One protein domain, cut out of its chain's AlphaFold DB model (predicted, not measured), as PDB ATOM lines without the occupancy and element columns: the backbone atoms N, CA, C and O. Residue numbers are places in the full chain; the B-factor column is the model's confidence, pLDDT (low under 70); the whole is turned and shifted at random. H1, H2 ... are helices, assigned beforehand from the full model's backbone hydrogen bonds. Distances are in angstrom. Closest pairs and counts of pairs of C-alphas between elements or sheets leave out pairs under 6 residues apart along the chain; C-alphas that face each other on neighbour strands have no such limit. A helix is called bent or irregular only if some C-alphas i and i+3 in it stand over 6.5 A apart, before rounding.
ATOM      1  N   TYR A  37     -32.585   6.907  14.264       89.44
ATOM      2  CA  TYR A  37     -33.102   7.325  12.966       89.44
ATOM      3  C   TYR A  37     -34.373   8.174  13.101       89.44
ATOM      4  O   TYR A  37     -34.461   9.241  12.495       89.44
ATOM      5  N   LEU A  38     -35.346   7.752  13.914       90.88
ATOM      6  CA  LEU A  38     -36.597   8.495  14.103       90.88
ATOM      7  C   LEU A  38     -36.371   9.852  14.767       90.88
ATOM      8  O   LEU A  38     -36.970  10.843  14.348       90.88
ATOM      9  N   LYS A  39     -35.483   9.925  15.762       90.75
ATOM     10  CA  LYS A  39     -35.089  11.196  16.384       90.75
ATOM     11  C   LYS A  39     -34.396  12.114  15.380       90.75
ATOM     12  O   LYS A  39     -34.728  13.297  15.319       90.75
ATOM     13  N   GLY A  40     -33.477  11.573  14.578       91.38
ATOM     14  CA  GLY A  40     -32.808  12.306  13.504       91.38
ATOM     15  C   GLY A  40     -33.808  12.843  12.481       91.38
ATOM     16  O   GLY A  40     -33.822  14.037  12.197       91.38
ATOM     17  N   PHE A  41     -34.723  11.995  12.014       91.31
ATOM     18  CA  PHE A  41     -35.803  12.393  11.116       91.31
ATOM     19  C   PHE A  41     -36.674  13.500  11.721       91.31
ATOM     20  O   PHE A  41     -36.934  14.501  11.060       91.31
ATOM     21  N   ALA A  42     -37.098  13.367  12.980       91.25
ATOM     22  CA  ALA A  42     -37.914  14.377  13.649       91.25
ATOM     23  C   ALA A  42     -37.184  15.726  13.772       91.25
ATOM     24  O   ALA A  42     -37.807  16.783  13.638       91.25
ATOM     25  N   HIS A  43     -35.867  15.702  13.997       92.62
ATOM     26  CA  HIS A  43     -35.032  16.900  14.030       92.62
ATOM     27  C   HIS A  43     -34.931  17.573  12.654       92.62
ATOM     28  O   HIS A  43     -35.161  18.779  12.536       92.62
ATOM     29  N   GLU A  44     -34.636  16.801  11.611       92.38
ATOM     30  CA  GLU A  44     -34.560  17.286  10.229       92.38
ATOM     31  C   GLU A  44     -35.914  17.836   9.759       92.38
ATOM     32  O   GLU A  44     -35.995  18.934   9.206       92.38
ATOM     33  N   TYR A  45     -37.004  17.125  10.059       90.44
ATOM     34  CA  TYR A  45     -38.368  17.552   9.760       90.44
ATOM     35  C   TYR A  45     -38.696  18.884  10.434       90.44
ATOM     36  O   TYR A  45     -39.213  19.803   9.793       90.44
ATOM     37  N   LYS A  46     -38.339  19.034  11.714       91.00
ATOM     38  CA  LYS A  46     -38.499  20.305  12.419       91.00
ATOM     39  C   LYS A  46     -37.753  21.425  11.697       91.00
ATOM     40  O   LYS A  46     -38.350  22.438  11.352       91.00
ATOM     41  N   THR A  47     -36.464  21.233  11.453       91.62
ATOM     42  CA  THR A  47     -35.579  22.280  10.933       91.62
ATOM     43  C   THR A  47     -35.965  22.702   9.516       91.62
ATOM     44  O   THR A  47     -36.040  23.892   9.202       91.62
ATOM     45  N   HIS A  48     -36.237  21.736   8.642       89.62
ATOM     46  CA  HIS A  48     -36.398  21.995   7.214       89.62
ATOM     47  C   HIS A  48     -37.840  22.198   6.769       89.62
ATOM     48  O   HIS A  48     -38.057  22.834   5.733       89.62
ATOM     49  N   ILE A  49     -38.810  21.699   7.537       89.38
ATOM     50  CA  ILE A  49     -40.231  21.795   7.209       89.38
ATOM     51  C   ILE A  49     -40.932  22.722   8.195       89.38
ATOM     52  O   ILE A  49     -41.414  23.775   7.786       89.38
ATOM     53  N   VAL A  50     -40.940  22.393   9.488       90.81
ATOM     54  CA  VAL A  50     -41.704  23.166  10.480       90.81
ATOM     55  C   VAL A  50     -41.167  24.588  10.630       90.81
ATOM     56  O   VAL A  50     -41.907  25.545  10.423       90.81
ATOM     57  N   ASP A  51     -39.884  24.742  10.949       92.56
ATOM     58  CA  ASP A  51     -39.289  26.044  11.249       92.56
ATOM     59  C   ASP A  51     -39.195  26.906   9.986       92.56
ATOM     60  O   ASP A  51     -39.564  28.079  10.001       92.56
ATOM     61  N   LYS A  52     -38.746  26.315   8.873       91.31
ATOM     62  CA  LYS A  52     -38.548  27.026   7.603       91.31
ATOM     63  C   LYS A  52     -39.856  27.509   6.973       91.31
ATOM     64  O   LYS A  52     -39.861  28.559   6.336       91.31
ATOM     65  N   GLN A  53     -40.936  26.741   7.111       90.75
ATOM     66  CA  GLN A  53     -42.250  27.087   6.555       90.75
ATOM     67  C   GLN A  53     -43.169  27.731   7.598       90.75
ATOM     68  O   GLN A  53     -44.317  28.042   7.289       90.75
ATOM     69  N   HIS A  54     -42.671  27.931   8.823       92.94
ATOM     70  CA  HIS A  54     -43.440  28.436   9.957       92.94
ATOM     71  C   HIS A  54     -44.753  27.660  10.154       92.94
ATOM     72  O   HIS A  54     -45.838  28.242  10.278       92.94
ATOM     73  N   LEU A  55     -44.659  26.326  10.136       92.81
ATOM     74  CA  LEU A  55     -45.826  25.477  10.320       92.81
ATOM     75  C   LEU A  55     -46.342  25.559  11.748       92.81
ATOM     76  O   LEU A  55     -45.597  25.597  12.725       92.81
ATOM     77  N   THR A  56     -47.658  25.547  11.845       93.69
ATOM     78  CA  THR A  56     -48.424  25.577  13.079       93.69
ATOM     79  C   THR A  56     -49.543  24.551  12.977       93.69
ATOM     80  O   THR A  56     -49.887  24.085  11.886       93.69
ATOM     81  N   CYS A  57     -50.168  24.234  14.111       93.88
ATOM     82  CA  CYS A  57     -51.338  23.361  14.119       93.88
ATOM     83  C   CYS A  57     -52.499  23.905  13.253       93.88
ATOM     84  O   CYS A  57     -53.334  23.141  12.781       93.88
ATOM     85  N   GLU A  58     -52.532  25.213  12.983       95.62
ATOM     86  CA  GLU A  58     -53.600  25.859  12.213       95.62
ATOM     87  C   GLU A  58     -53.356  25.840  10.696       95.62
ATOM     88  O   GLU A  58     -54.307  25.922   9.920       95.62
ATOM     89  N   ASN A  59     -52.097  25.748  10.249       93.94
ATOM     90  CA  ASN A  59     -51.744  25.920   8.834       93.94
ATOM     91  C   ASN A  59     -51.126  24.677   8.169       93.94
ATOM     92  O   ASN A  59     -50.977  24.668   6.943       93.94
ATOM     93  N   TYR A  60     -50.798  23.627   8.933       92.31
ATOM     94  CA  TYR A  60     -50.070  22.476   8.398       92.31
ATOM     95  C   TYR A  60     -50.831  21.737   7.292       92.31
ATOM     96  O   TYR A  60     -50.222  21.284   6.326       92.31
ATOM     97  N   GLU A  61     -52.161  21.637   7.388       92.88
ATOM     98  CA  GLU A  61     -52.960  20.955   6.365       92.88
ATOM     99  C   GLU A  61     -52.882  21.685   5.030       92.88
ATOM    100  O   GLU A  61     -52.710  21.056   3.986       92.88
ATOM    101  N   ASN A  62     -52.954  23.016   5.065       91.38
ATOM    102  CA  ASN A  62     -52.835  23.842   3.871       91.38
ATOM    103  C   ASN A  62     -51.449  23.690   3.249       91.38
ATOM    104  O   ASN A  62     -51.350  23.536   2.034       91.38
ATOM    105  N   TYR A  63     -50.392  23.659   4.063       90.56
ATOM    106  CA  TYR A  63     -49.045  23.372   3.578       90.56
ATOM    107  C   TYR A  63     -48.960  21.984   2.931       90.56
ATOM    108  O   TYR A  63     -48.618  21.885   1.760       90.56
ATOM    109  N   CYS A  64     -49.357  20.916   3.625       89.81
ATOM    110  CA  CYS A  64     -49.261  19.554   3.095       89.81
ATOM    111  C   CYS A  64     -50.123  19.318   1.841       89.81
ATOM    112  O   CYS A  64     -49.811  18.442   1.043       89.81
ATOM    113  N   ASN A  65     -51.193  20.097   1.648       85.81
ATOM    114  CA  ASN A  65     -51.996  20.090   0.422       85.81
ATOM    115  C   ASN A  65     -51.387  20.932  -0.716       85.81
ATOM    116  O   ASN A  65     -51.703  20.687  -1.878       85.81
ATOM    117  N   SER A  66     -50.574  21.947  -0.402       79.50
ATOM    118  CA  SER A  66     -50.060  22.933  -1.369       79.50
ATOM    119  C   SER A  66     -48.577  22.789  -1.700       79.50
ATOM    120  O   SER A  66     -48.139  23.350  -2.702       79.50
ATOM    121  N   ALA A  67     -47.809  22.032  -0.912       62.06
ATOM    122  CA  ALA A  67     -46.349  21.934  -0.988       62.06
ATOM    123  C   ALA A  67     -45.807  21.221  -2.248       62.06
ATOM    124  O   ALA A  67     -44.696  20.704  -2.238       62.06
ATOM    125  N   GLY A  68     -46.558  21.187  -3.352       54.81
ATOM    126  CA  GLY A  68     -46.142  20.514  -4.584       54.81
ATOM    127  C   GLY A  68     -45.991  19.004  -4.412       54.81
ATOM    128  O   GLY A  68     -45.287  18.369  -5.192       54.81
ATOM    129  N   VAL A  69     -46.638  18.447  -3.384       60.62
ATOM    130  CA  VAL A  69     -46.609  17.028  -3.052       60.62
ATOM    131  C   VAL A  69     -47.424  16.291  -4.111       60.62
ATOM    132  O   VAL A  69     -48.653  16.269  -4.068       60.62
ATOM    133  N   ALA A  70     -46.740  15.814  -5.149       59.28
ATOM    134  CA  ALA A  70     -47.376  15.235  -6.328       59.28
ATOM    135  C   ALA A  70     -48.011  13.869  -6.027       59.28
ATOM    136  O   ALA A  70     -48.914  13.442  -6.746       59.28
ATOM    137  N   ASP A  71     -47.556  13.209  -4.960       77.38
ATOM    138  CA  ASP A  71     -48.045  11.910  -4.530       77.38
ATOM    139  C   ASP A  71     -49.023  12.038  -3.347       77.38
ATOM    140  O   ASP A  71     -48.755  12.686  -2.331       77.38
ATOM    141  N   PHE A  72     -50.170  11.365  -3.471       73.56
ATOM    142  CA  PHE A  72     -51.139  11.205  -2.391       73.56
ATOM    143  C   PHE A  72     -50.484  10.607  -1.140       73.56
ATOM    144  O   PHE A  72     -50.798  11.036  -0.027       73.56
ATOM    145  N   ALA A  73     -49.564   9.651  -1.313       80.81
ATOM    146  CA  ALA A  73     -48.877   9.003  -0.202       80.81
ATOM    147  C   ALA A  73     -48.021   9.996   0.597       80.81
ATOM    148  O   ALA A  73     -48.080  10.037   1.829       80.81
ATOM    149  N   GLU A  74     -47.280  10.854  -0.097       81.62
ATOM    150  CA  GLU A  74     -46.478  11.907   0.519       81.62
ATOM    151  C   GLU A  74     -47.366  12.975   1.185       81.62
ATOM    152  O   GLU A  74     -47.085  13.400   2.308       81.62
ATOM    153  N   ALA A  75     -48.479  13.372   0.553       85.75
ATOM    154  CA  ALA A  75     -49.401  14.363   1.114       85.75
ATOM    155  C   ALA A  75     -50.081  13.855   2.397       85.75
ATOM    156  O   ALA A  75     -50.213  14.597   3.376       85.75
ATOM    157  N   GLN A  76     -50.491  12.582   2.425       89.31
ATOM    158  CA  GLN A  76     -51.034  11.941   3.627       89.31
ATOM    159  C   GLN A  76     -49.977  11.806   4.722       89.31
ATOM    160  O   GLN A  76     -50.243  12.159   5.872       89.31
ATOM    161  N   SER A  77     -48.766  11.375   4.363       90.44
ATOM    162  CA  SER A  77     -47.653  11.257   5.308       90.44
ATOM    163  C   SER A  77     -47.311  12.609   5.936       90.44
ATOM    164  O   SER A  77     -47.167  12.697   7.152       90.44
ATOM    165  N   CYS A  78     -47.270  13.682   5.135       91.31
ATOM    166  CA  CYS A  78     -47.055  15.048   5.613       91.31
ATOM    167  C   CYS A  78     -48.117  15.462   6.635       91.31
ATOM    168  O   CYS A  78     -47.766  15.963   7.704       91.31
ATOM    169  N   LYS A  79     -49.404  15.227   6.341       92.50
ATOM    170  CA  LYS A  79     -50.506  15.591   7.244       92.50
ATOM    171  C   LYS A  79     -50.402  14.877   8.580       92.50
ATOM    172  O   LYS A  79     -50.524  15.525   9.612       92.50
ATOM    173  N   ILE A  80     -50.180  13.565   8.567       93.44
ATOM    174  CA  ILE A  80     -50.112  12.768   9.795       93.44
ATOM    175  C   ILE A  80     -48.886  13.176  10.621       93.44
ATOM    176  O   ILE A  80     -49.029  13.453  11.812       93.44
ATOM    177  N   TRP A  81     -47.716  13.325   9.982       92.50
ATOM    178  CA  TRP A  81     -46.503  13.812  10.647       92.50
ATOM    179  C   TRP A  81     -46.704  15.183  11.281       92.50
ATOM    180  O   TRP A  81     -46.508  15.340  12.484       92.50
ATOM    181  N   SER A  82     -47.135  16.169  10.494       93.31
ATOM    182  CA  SER A  82     -47.354  17.531  10.978       93.31
ATOM    183  C   SER A  82     -48.401  17.589  12.085       93.31
ATOM    184  O   SER A  82     -48.179  18.262  13.087       93.31
ATOM    185  N   LYS A  83     -49.516  16.863  11.953       94.56
ATOM    186  CA  LYS A  83     -50.560  16.818  12.980       94.56
ATOM    187  C   LYS A  83     -50.015  16.283  14.300       94.56
ATOM    188  O   LYS A  83     -50.219  16.896  15.346       94.56
ATOM    189  N   ASN A  84     -49.314  15.152  14.269       93.25
ATOM    190  CA  ASN A  84     -48.814  14.537  15.495       93.25
ATOM    191  C   ASN A  84     -47.691  15.358  16.134       93.25
ATOM    192  O   ASN A  84     -47.695  15.532  17.354       93.25
ATOM    193  N   TYR A  85     -46.811  15.927  15.306       91.38
ATOM    194  CA  TYR A  85     -45.713  16.784  15.738       91.38
ATOM    195  C   TYR A  85     -46.201  18.115  16.339       91.38
ATOM    196  O   TYR A  85     -45.704  18.532  17.383       91.38
ATOM    197  N   LEU A  86     -47.164  18.793  15.696       91.75
ATOM    198  CA  LEU A  86     -47.572  20.166  16.034       91.75
ATOM    199  C   LEU A  86     -48.790  20.250  16.960       91.75
ATOM    200  O   LEU A  86     -48.905  21.223  17.703       91.75
ATOM    201  N   CYS A  87     -49.720  19.293  16.884       91.88
ATOM    202  CA  CYS A  87     -51.032  19.406  17.533       91.88
ATOM    203  C   CYS A  87     -51.244  18.442  18.704       91.88
ATOM    204  O   CYS A  87     -51.924  18.803  19.661       91.88
ATOM    205  N   ASN A  88     -50.746  17.205  18.609       84.19
ATOM    206  CA  ASN A  88     -51.201  16.134  19.498       84.19
ATOM    207  C   ASN A  88     -50.243  15.845  20.660       84.19
ATOM    208  O   ASN A  88     -50.581  16.098  21.815       84.19
ATOM    209  N   HIS A  89     -49.107  15.201  20.370       62.62
ATOM    210  CA  HIS A  89     -48.421  14.375  21.377       62.62
ATOM    211  C   HIS A  89     -46.917  14.637  21.508       62.62
ATOM    212  O   HIS A  89     -46.326  14.210  22.491       62.62
ATOM    213  N   GLY A  90     -46.314  15.420  20.610       68.38
ATOM    214  CA  GLY A  90     -44.917  15.829  20.738       68.38
ATOM    215  C   GLY A  90     -43.933  14.886  20.047       68.38
ATOM    216  O   GLY A  90     -44.274  14.189  19.095       68.38
ATOM    217  N   THR A  91     -42.673  14.947  20.480       79.50
ATOM    218  CA  THR A  91     -41.499  14.427  19.749       79.50
ATOM    219  C   THR A  91     -40.766  13.310  20.486       79.50
ATOM    220  O   THR A  91     -39.654  12.943  20.104       79.50
ATOM    221  N   ASP A  92     -41.370  12.772  21.551       89.62
ATOM    222  CA  ASP A  92     -40.839  11.602  22.239       89.62
ATOM    223  C   ASP A  92     -40.911  10.362  21.339       89.62
ATOM    224  O   ASP A  92     -41.711  10.277  20.404       89.62
ATOM    225  N   ILE A  93     -40.053   9.386  21.622       90.44
ATOM    226  CA  ILE A  93     -39.849   8.267  20.710       90.44
ATOM    227  C   ILE A  93     -41.087   7.378  20.545       90.44
ATOM    228  O   ILE A  93     -41.346   6.889  19.445       90.44
ATOM    229  N   GLU A  94     -41.900   7.215  21.590       91.25
ATOM    230  CA  GLU A  94     -43.127   6.420  21.515       91.25
ATOM    231  C   GLU A  94     -44.153   7.102  20.599       91.25
ATOM    232  O   GLU A  94     -44.768   6.446  19.751       91.25
ATOM    233  N   SER A  95     -44.272   8.430  20.690       91.38
ATOM    234  CA  SER A  95     -45.102   9.245  19.793       91.38
ATOM    235  C   SER A  95     -44.626   9.198  18.337       91.38
ATOM    236  O   SER A  95     -45.448   9.093  17.417       91.38
ATOM    237  N   LEU A  96     -43.309   9.221  18.100       91.88
ATOM    238  CA  LEU A  96     -42.736   9.089  16.755       91.88
ATOM    239  C   LEU A  96     -43.040   7.708  16.155       91.88
ATOM    240  O   LEU A  96     -43.546   7.624  15.035       91.88
ATOM    241  N   ARG A  97     -42.829   6.625  16.916       91.88
ATOM    242  CA  ARG A  97     -43.160   5.253  16.489       91.88
ATOM    243  C   ARG A  97     -44.651   5.100  16.185       91.88
ATOM    244  O   ARG A  97     -45.023   4.495  15.179       91.88
ATOM    245  N   LYS A  98     -45.521   5.675  17.020       92.00
ATOM    246  CA  LYS A  98     -46.972   5.681  16.781       92.00
ATOM    247  C   LYS A  98     -47.326   6.410  15.484       92.00
ATOM    248  O   LYS A  98     -48.136   5.907  14.711       92.00
ATOM    249  N   THR A  99     -46.686   7.548  15.222       92.88
ATOM    250  CA  THR A  99     -46.897   8.330  13.996       92.88
ATOM    251  C   THR A  99     -46.536   7.533  12.745       92.88
ATOM    252  O   THR A  99     -47.310   7.523  11.792       92.88
ATOM    253  N   VAL A 100     -45.418   6.800  12.762       91.69
ATOM    254  CA  VAL A 100     -45.035   5.914  11.649       91.69
ATOM    255  C   VAL A 100     -46.104   4.852  11.392       91.69
ATOM    256  O   VAL A 100     -46.557   4.713  10.259       91.69
ATOM    257  N   ARG A 101     -46.588   4.174  12.439       93.19
ATOM    258  CA  ARG A 101     -47.647   3.156  12.303       93.19
ATOM    259  C   ARG A 101     -48.954   3.735  11.757       93.19
ATOM    260  O   ARG A 101     -49.648   3.075  10.986       93.19
ATOM    261  N   GLU A 102     -49.309   4.959  12.145       92.62
ATOM    262  CA  GLU A 102     -50.483   5.655  11.605       92.62
ATOM    263  C   GLU A 102     -50.332   5.954  10.107       92.62
ATOM    264  O   GLU A 102     -51.292   5.790   9.352       92.62
ATOM    265  N   ILE A 103     -49.131   6.337   9.666       91.38
ATOM    266  CA  ILE A 103     -48.821   6.558   8.248       91.38
ATOM    267  C   ILE A 103     -48.907   5.247   7.473       91.38
ATOM    268  O   ILE A 103     -49.634   5.179   6.485       91.38
ATOM    269  N   GLU A 104     -48.242   4.190   7.939       91.06
ATOM    270  CA  GLU A 104     -48.279   2.867   7.304       91.06
ATOM    271  C   GLU A 104     -49.719   2.361   7.134       91.06
ATOM    272  O   GLU A 104     -50.113   1.940   6.043       91.06
ATOM    273  N   ALA A 105     -50.544   2.481   8.179       92.00
ATOM    274  CA  ALA A 105     -51.953   2.102   8.128       92.00
ATOM    275  C   ALA A 105     -52.764   2.958   7.137       92.00
ATOM    276  O   ALA A 105     -53.634   2.438   6.430       92.00
ATOM    277  N   ALA A 106     -52.493   4.266   7.066       88.38
ATOM    278  CA  ALA A 106     -53.163   5.167   6.132       88.38
ATOM    279  C   ALA A 106     -52.797   4.867   4.672       88.38
ATOM    280  O   ALA A 106     -53.667   4.931   3.802       88.38
ATOM    281  N   LEU A 107     -51.541   4.512   4.398       86.50
ATOM    282  CA  LEU A 107     -51.084   4.164   3.052       86.50
ATOM    283  C   LEU A 107     -51.629   2.804   2.604       86.50
ATOM    284  O   LEU A 107     -52.155   2.693   1.497       86.50
ATOM    285  N   ALA A 108     -51.616   1.804   3.489       88.50
ATOM    286  CA  ALA A 108     -52.153   0.473   3.204       88.50
ATOM    287  C   ALA A 108     -53.654   0.481   2.862       88.50
ATOM    288  O   ALA A 108     -54.106  -0.318   2.051       88.50
ATOM    289  N   LYS A 109     -54.441   1.391   3.452       78.75
ATOM    290  CA  LYS A 109     -55.882   1.517   3.175       78.75
ATOM    291  C   LYS A 109     -56.198   2.081   1.780       78.75
ATOM    292  O   LYS A 109     -57.321   1.924   1.310       78.75
ATOM    293  N   ASN A 110     -55.246   2.777   1.164       66.00
ATOM    294  CA  ASN A 110     -55.425   3.465  -0.117       66.00
ATOM    295  C   ASN A 110     -54.652   2.799  -1.275       66.00
ATOM    296  O   ASN A 110     -54.612   3.368  -2.365       66.00
TER     297      ASN A 110
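AT A GLANCE: This is residues 37 to 110 of the 111 residues of an uncharacterized protein of Trichomalopsis sarcophagae (UniProt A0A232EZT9). Three helices, H2, H3 and H4, stand side by side in a row, with short H2 at one edge, H3 in the middle and H4 at the other edge, each running opposite to the one before. The fourth helix, H1, crosses one face of this row about perpendicular to H3; it meets H4 near its first residues and covers the row only loosely. The printed part has 74 residues with four named helices, in the order H1, H2, H3, H4, and no named strand, and its class is all helix. It is compact, with a radius of gyration of the C-alphas of 11.6 A, and rounded, with spans of 30 by 28 by 21 A.

IN THESE COORDINATES: Begin with H3, residues 72 to 88: find C-alpha 72 at (-51.139, 11.205, -2.391), from which the helix runs 22.4 A to C-alpha 88. It is irregular, but only just: C-alphas 85 and 88 are 6.7 A apart. H4, residues 93 to 108, runs 22.8 A and ends at C-alpha 108, at (-52.153, 0.473, 3.204). H2, residues 60 to 66, is the short one. H1, residues 37 to 53, begins at C-alpha 37, at (-33.102, 7.325, 12.966), and runs 22.7 A; it is neither bent nor irregular, but only just, with C-alphas 48 and 51 at 6.4 A.

HOW THE PARTS SIT: Look first at H3 and H4, a helical hairpin that touches at a shallow tilt of 30 degrees, opposite ways; their closest C-alphas are those of Ser 77 and Ile 103, 5.7 A apart. H2 and H3 form another helical hairpin and touch at a shallow tilt of 18 degrees, opposite ways, closest at the C-alphas of Cys 64 and Ala 75, 5.6 A. H2 and H4 are apart. H1 touches H4 with residues 38 to 42 alone, meeting residues 93 to 97 of H4; the closest C-alphas are those of Leu 38 and Leu 96, 6.7 A, and the two lines are about perpendicular at 80 degrees. H1 and H3 are close but not clearly touching, with the C-alphas of Val 50 and Ser 82 at 8.0 A, and about perpendicular at 89 degrees. H1 and H2 are near each other, with 5 pairs of C-alphas within 10 A. The helix packing is mostly aligned, only just, with 2 of 3 touching pairs at a shallow tilt. In the backbones of H2 and H4 every O i to N i+4 pair is within hydrogen-bond range; H1 has 11 of 13 and H3 has 12 of 13.

THE WHOLE: The two C-alphas farthest apart are those of Lys 52 and Lys 109, at 31.2 A. The printed part has no cut. The links from H2 to H3 and from H3 to H4 are tight, the link from H1 to H2 is short, and no link is long. Read the B-factor column for the model's confidence: the mean pLDDT of the printed part is 87.3, and it is under 70 at residues 67 to 70, 89 to 90 and 110.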